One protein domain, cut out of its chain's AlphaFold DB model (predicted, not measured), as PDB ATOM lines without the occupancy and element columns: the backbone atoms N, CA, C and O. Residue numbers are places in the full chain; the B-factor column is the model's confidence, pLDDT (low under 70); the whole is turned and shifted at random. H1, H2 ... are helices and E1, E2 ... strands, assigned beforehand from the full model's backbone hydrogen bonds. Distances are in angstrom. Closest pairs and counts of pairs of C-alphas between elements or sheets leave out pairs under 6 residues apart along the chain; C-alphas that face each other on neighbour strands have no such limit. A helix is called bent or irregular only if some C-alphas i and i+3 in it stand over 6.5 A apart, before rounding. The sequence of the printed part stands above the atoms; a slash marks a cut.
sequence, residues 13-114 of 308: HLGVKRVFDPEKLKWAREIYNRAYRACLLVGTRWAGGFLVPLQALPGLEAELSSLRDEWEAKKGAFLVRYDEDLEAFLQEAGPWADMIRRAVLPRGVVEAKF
ATOM      1  N   HIS A  13     262.017 187.872 285.059       70.25
ATOM      2  CA  HIS A  13     261.061 188.931 284.750       70.25
ATOM      3  C   HIS A  13     261.209 189.302 283.274       70.25
ATOM      4  O   HIS A  13     262.314 189.621 282.838       70.25
ATOM      5  N   LEU A  14     260.112 189.236 282.508       66.69
ATOM      6  CA  LEU A  14     260.055 189.582 281.075       66.69
ATOM      7  C   LEU A  14     261.151 188.910 280.217       66.69
ATOM      8  O   LEU A  14     261.834 189.562 279.436       66.69
ATOM      9  N   GLY A  15     261.374 187.604 280.397       65.25
ATOM     10  CA  GLY A  15     262.380 186.856 279.627       65.25
ATOM     11  C   GLY A  15     263.836 187.082 280.062       65.25
ATOM     12  O   GLY A  15     264.732 186.402 279.566       65.25
ATOM     13  N   VAL A  16     264.090 187.967 281.034       68.75
ATOM     14  CA  VAL A  16     265.423 188.181 281.607       68.75
ATOM     15  C   VAL A  16     265.634 187.248 282.795       68.75
ATOM     16  O   VAL A  16     264.969 187.362 283.828       68.75
ATOM     17  N   LYS A  17     266.596 186.333 282.658       76.25
ATOM     18  CA  LYS A  17     267.037 185.429 283.725       76.25
ATOM     19  C   LYS A  17     267.967 186.163 284.691       76.25
ATOM     20  O   LYS A  17     269.028 186.641 284.290       76.25
ATOM     21  N   ARG A  18     267.616 186.196 285.975       82.25
ATOM     22  CA  ARG A  18     268.468 186.751 287.035       82.25
ATOM     23  C   ARG A  18     269.334 185.647 287.629       82.25
ATOM     24  O   ARG A  18     268.838 184.593 288.017       82.25
ATOM     25  N   VAL A  19     270.640 185.894 287.674       83.88
ATOM     26  CA  VAL A  19     271.646 184.927 288.156       83.88
ATOM     27  C   VAL A  19     272.278 185.327 289.492       83.88
ATOM     28  O   VAL A  19     273.081 184.578 290.033       83.88
ATOM     29  N   PHE A  20     271.918 186.501 290.010       87.44
ATOM     30  CA  PHE A  20     272.366 187.056 291.285       87.44
ATOM     31  C   PHE A  20     271.297 188.027 291.808       87.44
ATOM     32  O   PHE A  20     270.488 188.523 291.014       87.44
ATOM     33  N   ASP A  21     271.304 188.330 293.108       87.00
ATOM     34  CA  ASP A  21     270.375 189.299 293.695       87.00
ATOM     35  C   ASP A  21     270.616 190.717 293.121       87.00
ATOM     36  O   ASP A  21     271.685 191.300 293.340       87.00
ATOM     37  N   PRO A  22     269.647 191.312 292.394       85.44
ATOM     38  CA  PRO A  22     269.813 192.632 291.785       85.44
ATOM     39  C   PRO A  22     270.008 193.751 292.814       85.44
ATOM     40  O   PRO A  22     270.659 194.751 292.509       85.44
ATOM     41  N   GLU A  23     269.493 193.593 294.037       89.06
ATOM     42  CA  GLU A  23     269.644 194.588 295.104       89.06
ATOM     43  C   GLU A  23     271.116 194.789 295.480       89.06
ATOM     44  O   GLU A  23     271.563 195.912 295.724       89.06
ATOM     45  N   LYS A  24     271.903 193.712 295.422       89.69
ATOM     46  CA  LYS A  24     273.341 193.708 295.723       89.69
ATOM     47  C   LYS A  24     274.189 194.377 294.646       89.69
ATOM     48  O   LYS A  24     275.361 194.652 294.888       89.69
ATOM     49  N   LEU A  25     273.611 194.665 293.479       89.75
ATOM     50  CA  LEU A  25     274.284 195.291 292.338       89.75
ATOM     51  C   LEU A  25     273.867 196.754 292.117       89.75
ATOM     52  O   LEU A  25     274.461 197.444 291.287       89.75
ATOM     53  N   LYS A  26     272.881 197.265 292.869       92.50
ATOM     54  CA  LYS A  26     272.359 198.636 292.702       92.50
ATOM     55  C   LYS A  26     273.430 199.715 292.827       92.50
ATOM     56  O   LYS A  26     273.413 200.679 292.064       92.50
ATOM     57  N   TRP A  27     274.376 199.528 293.744       94.38
ATOM     58  CA  TRP A  27     275.462 200.476 293.979       94.38
ATOM     59  C   TRP A  27     276.301 200.736 292.721       94.38
ATOM     60  O   TRP A  27     276.733 201.865 292.501       94.38
ATOM     61  N   ALA A  28     276.500 199.719 291.877       92.88
ATOM     62  CA  ALA A  28     277.286 199.842 290.656       92.88
ATOM     63  C   ALA A  28     276.562 200.742 289.648       92.88
ATOM     64  O   ALA A  28     277.146 201.672 289.090       92.88
ATOM     65  N   ARG A  29     275.250 200.527 289.472       92.88
ATOM     66  CA  ARG A  29     274.423 201.367 288.597       92.88
ATOM     67  C   ARG A  29     274.316 202.801 289.113       92.88
ATOM     68  O   ARG A  29     274.293 203.732 288.313       92.88
ATOM     69  N   GLU A  30     274.261 202.988 290.426       95.81
ATOM     70  CA  GLU A  30     274.239 204.310 291.051       95.81
ATOM     71  C   GLU A  30     275.524 205.100 290.768       95.81
ATOM     72  O   GLU A  30     275.445 206.238 290.301       95.81
ATOM     73  N   ILE A  31     276.697 204.494 290.988       97.06
ATOM     74  CA  ILE A  31     277.991 205.129 290.695       97.06
ATOM     75  C   ILE A  31     278.119 205.415 289.197       97.06
ATOM     76  O   ILE A  31     278.499 206.524 288.827       97.06
ATOM     77  N   TYR A  32     277.726 204.470 288.336       94.94
ATOM     78  CA  TYR A  32     277.697 204.684 286.889       94.94
ATOM     79  C   TYR A  32     276.850 205.906 286.509       94.94
ATOM     80  O   TYR A  32     277.315 206.791 285.795       94.94
ATOM     81  N   ASN A  33     275.621 205.996 287.023       96.00
ATOM     82  CA  ASN A  33     274.734 207.120 286.734       96.00
ATOM     83  C   ASN A  33     275.311 208.452 287.236       96.00
ATOM     84  O   ASN A  33     275.101 209.482 286.599       96.00
ATOM     85  N   ARG A  34     276.023 208.451 288.371       97.38
ATOM     86  CA  ARG A  34     276.712 209.640 288.893       97.38
ATOM     87  C   ARG A  34     277.871 210.059 287.991       97.38
ATOM     88  O   ARG A  34     277.921 211.226 287.626       97.38
ATOM     89  N   ALA A  35     278.721 209.124 287.564       96.88
ATOM     90  CA  ALA A  35     279.814 209.398 286.626       96.88
ATOM     91  C   ALA A  35     279.283 209.933 285.289       96.88
ATOM     92  O   ALA A  35     279.718 210.969 284.801       96.88
ATOM     93  N   TYR A  36     278.256 209.275 284.753       95.12
ATOM     94  CA  TYR A  36     277.578 209.684 283.530       95.12
ATOM     95  C   TYR A  36     277.009 211.113 283.630       95.12
ATOM     96  O   TYR A  36     277.169 211.921 282.716       95.12
ATOM     97  N   ARG A  37     276.378 211.457 284.763       94.25
ATOM     98  CA  ARG A  37     275.876 212.816 285.026       94.25
ATOM     99  C   ARG A  37     276.998 213.837 285.190       94.25
ATOM    100  O   ARG A  37     276.834 214.952 284.710       94.25
ATOM    101  N   ALA A  38     278.107 213.477 285.837       95.56
ATOM    102  CA  ALA A  38     279.268 214.354 285.977       95.56
ATOM    103  C   ALA A  38     279.826 214.749 284.600       95.56
ATOM    104  O   ALA A  38     280.052 215.930 284.343       95.56
ATOM    105  N   CYS A  39     279.935 213.789 283.675       95.00
ATOM    106  CA  CYS A  39     280.360 214.064 282.303       95.00
ATOM    107  C   CYS A  39     279.390 214.997 281.561       95.00
ATOM    108  O   CYS A  39     279.830 215.960 280.940       95.00
ATOM    109  N   LEU A  40     278.076 214.762 281.651       91.56
ATOM    110  CA  LEU A  40     277.072 215.636 281.022       91.56
ATOM    111  C   LEU A  40     277.011 217.037 281.630       91.56
ATOM    112  O   LEU A  40     276.651 217.990 280.946       91.56
ATOM    113  N   LEU A  41     277.344 217.180 282.912       91.38
ATOM    114  CA  LEU A  41     277.255 218.466 283.597       91.38
ATOM    115  C   LEU A  41     278.181 219.515 282.970       91.38
ATOM    116  O   LEU A  41     277.824 220.689 282.899       91.38
ATOM    117  N   VAL A  42     279.365 219.089 282.529       91.44
ATOM    118  CA  VAL A  42     280.395 219.970 281.956       91.44
ATOM    119  C   VAL A  42     280.636 219.736 280.466       91.44
ATOM    120  O   VAL A  42     281.220 220.591 279.805       91.44
ATOM    121  N   GLY A  43     280.208 218.587 279.948       91.56
ATOM    122  CA  GLY A  43     280.401 218.156 278.570       91.56
ATOM    123  C   GLY A  43     279.092 218.011 277.794       91.56
ATOM    124  O   GLY A  43     278.015 218.323 278.290       91.56
ATOM    125  N   THR A  44     279.182 217.492 276.573       89.94
ATOM    126  CA  THR A  44     278.027 217.059 275.771       89.94
ATOM    127  C   THR A  44     278.319 215.714 275.105       89.94
ATOM    128  O   THR A  44     279.482 215.319 274.993       89.94
ATOM    129  N   ARG A  45     277.285 214.968 274.703       88.88
ATOM    130  CA  ARG A  45     277.461 213.640 274.091       88.88
ATOM    131  C   ARG A  45     278.064 213.769 272.702       88.88
ATOM    132  O   ARG A  45     277.543 214.499 271.866       88.88
ATOM    133  N   TRP A  46     279.116 213.001 272.438       85.50
ATOM    134  CA  TRP A  46     279.752 212.985 271.127       85.50
ATOM    135  C   TRP A  46     280.547 211.697 270.902       85.50
ATOM    136  O   TRP A  46     281.249 211.241 271.799       85.50
ATOM    137  N   ALA A  47     280.423 211.109 269.707       83.62
ATOM    138  CA  ALA A  47     281.181 209.929 269.263       83.62
ATOM    139  C   ALA A  47     281.206 208.744 270.259       83.62
ATOM    140  O   ALA A  47     282.233 208.100 270.446       83.62
ATOM    141  N   GLY A  48     280.079 208.458 270.922       85.44
ATOM    142  CA  GLY A  48     279.979 207.377 271.915       85.44
ATOM    143  C   GLY A  48     280.518 207.723 273.309       85.44
ATOM    144  O   GLY A  48     280.299 206.957 274.241       85.44
ATOM    145  N   GLY A  49     281.135 208.893 273.476       90.94
ATOM    146  CA  GLY A  49     281.605 209.423 274.752       90.94
ATOM    147  C   GLY A  49     281.097 210.843 275.005       90.94
ATOM    148  O   GLY A  49     279.952 211.188 274.688       90.94
ATOM    149  N   PHE A  50     281.965 211.669 275.591       92.25
ATOM    150  CA  PHE A  50     281.664 213.056 275.927       92.25
ATOM    151  C   PHE A  50     282.727 213.988 275.362       92.25
ATOM    152  O   PHE A  50     283.918 213.793 275.599       92.25
ATOM    153  N   LEU A  51     282.292 215.035 274.667       91.12
ATOM    154  CA  LEU A  51     283.154 216.168 274.375       91.12
ATOM    155  C   LEU A  51     283.160 217.084 275.598       91.12
ATOM    156  O   LEU A  51     282.098 217.496 276.065       91.12
ATOM    157  N   VAL A  52     284.345 217.385 276.126       92.00
ATOM    158  CA  VAL A  52     284.518 218.188 277.342       92.00
ATOM    159  C   VAL A  52     285.489 219.336 277.055       92.00
ATOM    160  O   VAL A  52     286.566 219.093 276.505       92.00
ATOM    161  N   PRO A  53     285.158 220.582 277.435       90.31
ATOM    162  CA  PRO A  53     286.079 221.707 277.321       90.31
ATOM    163  C   PRO A  53     287.335 221.498 278.176       90.31
ATOM    164  O   PRO A  53     287.241 221.094 279.337       90.31
ATOM    165  N   LEU A  54     288.513 221.844 277.646       90.50
ATOM    166  CA  LEU A  54     289.803 221.619 278.321       90.50
ATOM    167  C   LEU A  54     289.867 222.241 279.724       90.50
ATOM    168  O   LEU A  54     290.414 221.645 280.646       90.50
ATOM    169  N   GLN A  55     289.268 223.416 279.913       90.38
ATOM    170  CA  GLN A  55     289.218 224.111 281.199       90.38
ATOM    171  C   GLN A  55     288.380 223.388 282.266       90.38
ATOM    172  O   GLN A  55     288.600 223.599 283.456       90.38
ATOM    173  N   ALA A  56     287.418 222.554 281.858       91.50
ATOM    174  CA  ALA A  56     286.562 221.795 282.766       91.50
ATOM    175  C   ALA A  56     287.139 220.410 283.101       91.50
ATOM    176  O   ALA A  56     286.753 219.811 284.109       91.50
ATOM    177  N   LEU A  57     288.084 219.923 282.290       93.12
ATOM    178  CA  LEU A  57     288.665 218.590 282.408       93.12
ATOM    179  C   LEU A  57     289.270 218.299 283.798       93.12
ATOM    180  O   LEU A  57     288.905 217.268 284.357       93.12
ATOM    181  N   PRO A  58     290.083 219.177 284.428       95.19
ATOM    182  CA  PRO A  58     290.673 218.865 285.735       95.19
ATOM    183  C   PRO A  58     289.628 218.640 286.836       95.19
ATOM    184  O   PRO A  58     289.806 217.797 287.713       95.19
ATOM    185  N   GLY A  59     288.520 219.389 286.789       95.69
ATOM    186  CA  GLY A  59     287.414 219.224 287.733       95.69
ATOM    187  C   GLY A  59     286.678 217.903 287.522       95.69
ATOM    188  O   GLY A  59     286.408 217.190 288.487       95.69
ATOM    189  N   LEU A  60     286.417 217.551 286.260       96.38
ATOM    190  CA  LEU A  60     285.789 216.281 285.905       96.38
ATOM    191  C   LEU A  60     286.671 215.083 286.281       96.38
ATOM    192  O   LEU A  60     286.176 214.124 286.863       96.38
ATOM    193  N   GLU A  61     287.976 215.136 286.010       96.25
ATOM    194  CA  GLU A  61     288.915 214.066 286.365       96.25
ATOM    195  C   GLU A  61     289.002 213.844 287.878       96.25
ATOM    196  O   GLU A  61     289.093 212.699 288.330       96.25
ATOM    197  N   ALA A  62     288.935 214.918 288.671       97.62
ATOM    198  CA  ALA A  62     288.876 214.820 290.125       97.62
ATOM    199  C   ALA A  62     287.579 214.136 290.595       97.62
ATOM    200  O   ALA A  62     287.625 213.246 291.449       97.62
ATOM    201  N   GLU A  63     286.432 214.499 290.013       97.44
ATOM    202  CA  GLU A  63     285.141 213.880 290.333       97.44
ATOM    203  C   GLU A  63     285.097 212.397 289.923       97.44
ATOM    204  O   GLU A  63     284.735 211.542 290.734       97.44
ATOM    205  N   LEU A  64     285.549 212.062 288.710       97.75
ATOM    206  CA  LEU A  64     285.645 210.680 288.230       97.75
ATOM    207  C   LEU A  64     286.629 209.846 289.059       97.75
ATOM    208  O   LEU A  64     286.361 208.676 289.331       97.75
ATOM    209  N   SER A  65     287.735 210.440 289.518       97.75
ATOM    210  CA  SER A  65     288.678 209.773 290.424       97.75
ATOM    211  C   SER A  65     288.034 209.452 291.768       97.75
ATOM    212  O   SER A  65     288.131 208.317 292.222       97.75
ATOM    213  N   SER A  66     287.298 210.396 292.361       98.00
ATOM    214  CA  SER A  66     286.567 210.139 293.605       98.00
ATOM    215  C   SER A  66     285.514 209.036 293.441       98.00
ATOM    216  O   SER A  66     285.330 208.226 294.350       98.00
ATOM    217  N   LEU A  67     284.826 208.985 292.296       98.12
ATOM    218  CA  LEU A  67     283.853 207.932 291.990       98.12
ATOM    219  C   LEU A  67     284.519 206.571 291.769       98.12
ATOM    220  O   LEU A  67     283.962 205.555 292.187       98.12
ATOM    221  N   ARG A  68     285.710 206.540 291.160       97.69
ATOM    222  CA  ARG A  68     286.524 205.326 291.028       97.69
ATOM    223  C   ARG A  68     286.941 204.789 292.394       97.69
ATOM    224  O   ARG A  68     286.835 203.589 292.621       97.69
ATOM    225  N   ASP A  69     287.362 205.654 293.309       97.88
ATOM    226  CA  ASP A  69     287.757 205.231 294.656       97.88
ATOM    227  C   ASP A  69     286.553 204.654 295.427       97.88
ATOM    228  O   ASP A  69     286.654 203.603 296.064       97.88
ATOM    229  N   GLU A  70     285.377 205.283 295.301       97.75
ATOM    230  CA  GLU A  70     284.119 204.750 295.843       97.75
ATOM    231  C   GLU A  70     283.751 203.398 295.205       97.75
ATOM    232  O   GLU A  70     283.322 202.475 295.906       97.75
ATOM    233  N   TRP A  71     283.931 203.262 293.887       97.44
ATOM    234  CA  TRP A  71     283.696 202.018 293.156       97.44
ATOM    235  C   TRP A  71     284.580 200.890 293.675       97.44
ATOM    236  O   TRP A  71     284.065 199.823 293.993       97.44
ATOM    237  N   GLU A  72     285.887 201.118 293.796       97.00
ATOM    238  CA  GLU A  72     286.831 200.102 294.264       97.00
ATOM    239  C   GLU A  72     286.535 199.678 295.709       97.00
ATOM    240  O   GLU A  72     286.531 198.481 296.014       97.00
ATOM    241  N   ALA A  73     286.167 200.623 296.581       96.88
ATOM    242  CA  ALA A  73     285.744 200.316 297.944       96.88
ATOM    243  C   ALA A  73     284.475 199.441 297.981       96.88
ATOM    244  O   ALA A  73     284.440 198.415 298.671       96.88
ATOM    245  N   LYS A  74     283.432 199.803 297.217       96.38
ATOM    246  CA  LYS A  74     282.183 199.021 297.161       96.38
ATOM    247  C   LYS A  74     282.370 197.677 296.462       96.38
ATOM    248  O   LYS A  74     281.801 196.690 296.922       96.38
ATOM    249  N   LYS A  75     283.199 197.609 295.416       95.69
ATOM    250  CA  LYS A  75     283.589 196.361 294.748       95.69
ATOM    251  C   LYS A  75     284.260 195.415 295.737       95.69
ATOM    252  O   LYS A  75     283.867 194.256 295.814       95.69
ATOM    253  N   GLY A  76     285.214 195.906 296.531       95.31
ATOM    254  CA  GLY A  76     285.864 195.120 297.580       95.31
ATOM    255  C   GLY A  76     284.859 194.563 298.593       95.31
ATOM    256  O   GLY A  76     284.834 193.357 298.837       95.31
ATOM    257  N   ALA A  77     283.975 195.414 299.121       95.19
ATOM    258  CA  ALA A  77     282.937 194.998 300.068       95.19
ATOM    259  C   ALA A  77     281.951 193.974 299.471       95.19
ATOM    260  O   ALA A  77     281.569 193.015 300.143       95.19
ATOM    261  N   PHE A  78     281.564 194.156 298.206       94.75
ATOM    262  CA  PHE A  78     280.717 193.226 297.461       94.75
ATOM    263  C   PHE A  78     281.401 191.867 297.265       94.75
ATOM    264  O   PHE A  78     280.807 190.833 297.560       94.75
ATOM    265  N   LEU A  79     282.665 191.855 296.828       94.88
ATOM    266  CA  LEU A  79     283.405 190.621 296.557       94.88
ATOM    267  C   LEU A  79     283.680 189.803 297.824       94.88
ATOM    268  O   LEU A  79     283.681 188.578 297.750       94.88
ATOM    269  N   VAL A  80     283.877 190.445 298.983       95.56
ATOM    270  CA  VAL A  80     284.023 189.747 300.278       95.56
ATOM    271  C   VAL A  80     282.795 188.895 300.594       95.56
ATOM    272  O   VAL A  80     282.945 187.786 301.093       95.56
ATOM    273  N   ARG A  81     281.600 189.393 300.268       94.19
ATOM    274  CA  ARG A  81     280.319 188.736 300.559       94.19
ATOM    275  C   ARG A  81     279.758 187.931 299.390       94.19
ATOM    276  O   ARG A  81     278.661 187.397 299.504       94.19
ATOM    277  N   TYR A  82     280.476 187.860 298.271       94.06
ATOM    278  CA  TYR A  82     279.953 187.336 297.010       94.06
ATOM    279  C   TYR A  82     279.422 185.906 297.131       94.06
ATOM    280  O   TYR A  82     278.286 185.645 296.746       94.06
ATOM    281  N   ASP A  83     280.231 185.000 297.685       92.75
ATOM    282  CA  ASP A  83     279.878 183.584 297.794       92.75
ATOM    283  C   ASP A  83     278.741 183.367 298.813       92.75
ATOM    284  O   ASP A  83     277.829 182.582 298.567       92.75
ATOM    285  N   GLU A  84     278.737 184.121 299.918       94.00
ATOM    286  CA  GLU A  84     277.663 184.084 300.924       94.00
ATOM    287  C   GLU A  84     276.326 184.588 300.358       94.00
ATOM    288  O   GLU A  84     275.292 183.939 300.517       94.00
ATOM    289  N   ASP A  85     276.343 185.736 299.675       93.25
ATOM    290  CA  ASP A  85     275.156 186.324 299.055       93.25
ATOM    291  C   ASP A  85     274.654 185.450 297.884       93.25
ATOM    292  O   ASP A  85     273.442 185.341 297.676       93.25
ATOM    293  N   LEU A  86     275.554 184.780 297.150       92.75
ATOM    294  CA  LEU A  86     275.193 183.807 296.116       92.75
ATOM    295  C   LEU A  86     274.487 182.588 296.709       92.75
ATOM    296  O   LEU A  86     273.431 182.202 296.214       92.75
ATOM    297  N   GLU A  87     275.038 181.980 297.760       92.44
ATOM    298  CA  GLU A  87     274.414 180.814 298.391       92.44
ATOM    299  C   GLU A  87     273.056 181.163 299.005       92.44
ATOM    300  O   GLU A  87     272.105 180.399 298.843       92.44
ATOM    301  N   ALA A  88     272.914 182.342 299.618       91.69
ATOM    302  CA  ALA A  88     271.615 182.833 300.075       91.69
ATOM    303  C   ALA A  88     270.612 182.949 298.910       91.69
ATOM    304  O   ALA A  88     269.489 182.451 298.999       91.69
ATOM    305  N   PHE A  89     271.035 183.523 297.779       89.94
ATOM    306  CA  PHE A  89     270.197 183.634 296.584       89.94
ATOM    307  C   PHE A  89     269.824 182.265 295.989       89.94
ATOM    308  O   PHE A  89     268.699 182.063 295.533       89.94
ATOM    309  N   LEU A  90     270.740 181.293 296.020       90.12
ATOM    310  CA  LEU A  90     270.485 179.923 295.569       90.12
ATOM    311  C   LEU A  90     269.513 179.178 296.491       90.12
ATOM    312  O   LEU A  90     268.669 178.433 295.994       90.12
ATOM    313  N   GLN A  91     269.598 179.385 297.806       89.50
ATOM    314  CA  GLN A  91     268.644 178.828 298.768       89.50
ATOM    315  C   GLN A  91     267.232 179.365 298.517       89.50
ATOM    316  O   GLN A  91     266.284 178.584 298.441       89.50
ATOM    317  N   GLU A  92     267.098 180.676 298.306       86.50
ATOM    318  CA  GLU A  92     265.825 181.306 297.936       86.50
ATOM    319  C   GLU A  92     265.290 180.789 296.592       86.50
ATOM    320  O   GLU A  92     264.080 180.642 296.412       86.50
ATOM    321  N   ALA A  93     266.183 180.472 295.650       85.19
ATOM    322  CA  ALA A  93     265.810 179.954 294.342       85.19
ATOM    323  C   ALA A  93     265.302 178.503 294.352       85.19
ATOM    324  O   ALA A  93     264.794 178.043 293.328       85.19
ATOM    325  N   GLY A  94     265.435 177.761 295.458       86.44
ATOM    326  CA  GLY A  94     264.891 176.411 295.625       86.44
ATOM    327  C   GLY A  94     265.137 175.488 294.414       86.44
ATOM    328  O   GLY A  94     266.289 175.237 294.057       86.44
ATOM    329  N   PRO A  95     264.088 174.980 293.733       86.00
ATOM    330  CA  PRO A  95     264.238 174.037 292.620       86.00
ATOM    331  C   PRO A  95     264.941 174.627 291.382       86.00
ATOM    332  O   PRO A  95     265.399 173.869 290.526       86.00
ATOM    333  N   TRP A  96     265.052 175.956 291.266       85.25
ATOM    334  CA  TRP A  96     265.735 176.633 290.156       85.25
ATOM    335  C   TRP A  96     267.230 176.886 290.423       85.25
ATOM    336  O   TRP A  96     267.934 177.341 289.518       85.25
ATOM    337  N   ALA A  97     267.739 176.557 291.616       86.38
ATOM    338  CA  ALA A  97     269.123 176.814 292.023       86.38
ATOM    339  C   ALA A  97     270.161 176.242 291.042       86.38
ATOM    340  O   ALA A  97     271.095 176.940 290.649       86.38
ATOM    341  N   ASP A  98     269.977 175.011 290.559       86.00
ATOM    342  CA  ASP A  98     270.926 174.383 289.625       86.00
ATOM    343  C   ASP A  98     271.006 175.110 288.278       86.00
ATOM    344  O   ASP A  98     272.058 175.154 287.637       86.00
ATOM    345  N   MET A  99     269.904 175.726 287.847       84.88
ATOM    346  CA  MET A  99     269.876 176.537 286.634       84.88
ATOM    347  C   MET A  99     270.679 177.830 286.806       84.88
ATOM    348  O   MET A  99     271.310 178.295 285.852       84.88
ATOM    349  N   ILE A 100     270.641 178.422 288.002       85.88
ATOM    350  CA  ILE A 100     271.388 179.633 288.353       85.88
ATOM    351  C   ILE A 100     272.872 179.299 288.518       85.88
ATOM    352  O   ILE A 100     273.695 179.962 287.895       85.88
ATOM    353  N   ARG A 101     273.217 178.212 289.223       87.19
ATOM    354  CA  ARG A 101     274.605 177.733 289.383       87.19
ATOM    355  C   ARG A 101     275.332 177.532 288.055       87.19
ATOM    356  O   ARG A 101     276.507 177.845 287.952       87.19
ATOM    357  N   ARG A 102     274.643 177.039 287.022       86.88
ATOM    358  CA  ARG A 102     275.234 176.858 285.681       86.88
ATOM    359  C   ARG A 102     275.501 178.167 284.937       86.88
ATOM    360  O   ARG A 102     276.237 178.156 283.958       86.88
ATOM    361  N   ALA A 103     274.856 179.258 285.340       86.56
ATOM    362  CA  ALA A 103     274.929 180.548 284.658       86.56
ATOM    363  C   ALA A 103     275.667 181.626 285.464       86.56
ATOM    364  O   ALA A 103     275.995 182.672 284.905       86.56
ATOM    365  N   VAL A 104     275.909 181.401 286.757       89.94
ATOM    366  CA  VAL A 104     276.654 182.337 287.594       89.94
ATOM    367  C   VAL A 104     278.140 182.299 287.242       89.94
ATOM    368  O   VAL A 104     278.708 181.248 286.942       89.94
ATOM    369  N   LEU A 105     278.773 183.468 287.252       89.50
ATOM    370  CA  LEU A 105     280.202 183.593 286.998       89.50
ATOM    371  C   LEU A 105     280.984 183.370 288.297       89.50
ATOM    372  O   LEU A 105     280.570 183.876 289.334       89.50
ATOM    373  N   PRO A 106     282.139 182.684 288.267       89.44
ATOM    374  CA  PRO A 106     283.006 182.595 289.436       89.44
ATOM    375  C   PRO A 106     283.455 183.981 289.911       89.44
ATOM    376  O   PRO A 106     283.695 184.872 289.089       89.44
ATOM    377  N   ARG A 107     283.677 184.132 291.221       92.06
ATOM    378  CA  ARG A 107     284.120 185.386 291.851       92.06
ATOM    379  C   ARG A 107     285.272 186.075 291.111       92.06
ATOM    380  O   ARG A 107     285.179 187.262 290.830       92.06
ATOM    381  N   GLY A 108     286.328 185.340 290.750       90.94
ATOM    382  CA  GLY A 108     287.486 185.917 290.049       90.94
ATOM    383  C   GLY A 108     287.152 186.473 288.658       90.94
ATOM    384  O   GLY A 108     287.724 187.470 288.226       90.94
ATOM    385  N   VAL A 109     286.171 185.882 287.966       91.12
ATOM    386  CA  VAL A 109     285.678 186.399 286.679       91.12
ATOM    387  C   VAL A 109     284.844 187.662 286.897       91.12
ATOM    388  O   VAL A 109     284.967 188.615 286.129       91.12
ATOM    389  N   VAL A 110     284.017 187.692 287.946       90.94
ATOM    390  CA  VAL A 110     283.236 188.881 288.326       90.94
ATOM    391  C   VAL A 110     284.165 190.038 288.682       90.94
ATOM    392  O   VAL A 110     284.013 191.129 288.138       90.94
ATOM    393  N   GLU A 111     285.171 189.791 289.517       92.00
ATOM    394  CA  GLU A 111     286.192 190.773 289.883       92.00
ATOM    395  C   GLU A 111     286.889 191.361 288.651       92.00
ATOM    396  O   GLU A 111     287.001 192.580 288.526       92.00
ATOM    397  N   ALA A 112     287.286 190.510 287.700       91.38
ATOM    398  CA  ALA A 112     287.943 190.952 286.478       91.38
ATOM    399  C   ALA A 112     287.034 191.790 285.565       91.38
ATOM    400  O   ALA A 112     287.549 192.645 284.844       91.38
ATOM    401  N   LYS A 113     285.715 191.554 285.572       89.94
ATOM    402  CA  LYS A 113     284.732 192.287 284.755       89.94
ATOM    403  C   LYS A 113     284.251 193.590 285.399       89.94
ATOM    404  O   LYS A 113     283.855 194.504 284.683       89.94
ATOM    405  N   PHE A 114     284.290 193.699 286.724       90.75
ATOM    406  CA  PHE A 114     283.862 194.897 287.449       90.75
ATOM    407  C   PHE A 114     284.972 195.950 287.446       90.75
ATOM    408  O   PHE A 114     285.784 196.042 288.371       90.75
TER     409      PHE A 114
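AT A GLANCE: This is residues 13 to 114 of the 308 residues of the protein "DUF3150 domain-containing protein" of Bryobacterales bacterium (UniProt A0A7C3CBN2). Two long helices, H1 and H2, lie side by side and run opposite ways, with a small two-stranded hairpin, E1 and E2, in the connection between them at one end of the pair. At the other end the shorter helices H3 and H4 extend the length as a second, helical hairpin, and H5 turns back toward the last part of H2. The printed part has 102 residues, with five named helices and two named strands in the order H1, E1, E2, H2, H3, H4, H5, and its class is mostly helix; the sheet's order is E1, E2, antiparallel. The whole is loose, with a radius of gyration of the C-alphas of 17.6 A, and elongated, with spans of 56 by 30 by 19 A.

HOW THE PARTS SIT: The printed part begins with residues 13 to 21, which hold no named element, and goes on into H1, residues 22 to 42. H1 has a kink of 25 degrees near residue 29, and it is irregular, with C-alphas 24 and 27 at 7.3 A. After a tight link come E1, residues 44 to 46, and E2, residues 49 to 51, a hairpin of antiparallel neighbours at 121 degrees between directions. N 44 and O 51 are within hydrogen-bond range at 3.0 A, and N 51 and O 44 at 2.8 A. The closest C-alphas of H1 and E2 are those of Cys 39 and Phe 50, 6.6 A apart. H2, residues 57 to 80, touches H1 at a shallow tilt of 5 degrees, opposite ways. Their closest C-alphas are those of Ala 35 and Leu 64, 6.2 A apart. H2 and E1 are apart. H3, residues 82 to 92, and H2 meet only through their link. H4, residues 94 to 101, touches H3 and forms a helical hairpin with it, opposite ways, at a tilt of 36 degrees, only just steep. Their closest C-alphas are those of Leu 90 and Ala 97, 4.9 A apart. H4 is irregular, with C-alphas 95 and 98 at 7.3 A. H5, residues 107 to 113, only just touches H2, with 3 pairs of C-alphas within 8 A, and H2 touches it with residues 75 to 79 alone. Their closest C-alphas are those of Leu 79 and Arg 107, 7.1 A apart, and the tilt is shallow at 15 degrees, opposite ways. H5 is close to H3 but not clearly touching, with the C-alphas of Tyr 82 and Arg 107 the closest at 6.9 A. H1 and H5 are apart. In H2, H3 and H5 every O i to N i+4 pair is within hydrogen-bond range, against 13 of 17 in H1 and 2 of 4 in H4.

IN THESE COORDINATES: H1 begins at C-alpha 22, (269.813, 192.632, 291.785), and measures 30.9 A from first to last C-alpha. E1 measures 6.4 A and E2 6.9 A. H2, the longest helix with 24 residues, measures 34.2 A and ends at C-alpha 80, (284.023, 189.747, 300.278). H3 measures 15.4 A, H4 11.6 A and H5 9.9 A. H5 ends at C-alpha 113, (284.732, 192.287, 284.755).

THE WHOLE: The two C-alphas farthest apart in the domain are those of Gln 55 and Pro 95, at 57.1 A. The C-alphas of His 13 and Phe 114, the first and last printed residues, are 23.7 A apart. The printed part has no cut, and the six links between named elements are tight. The mean pLDDT of the printed part is 90.8, and residues 14 to 16 are under 70.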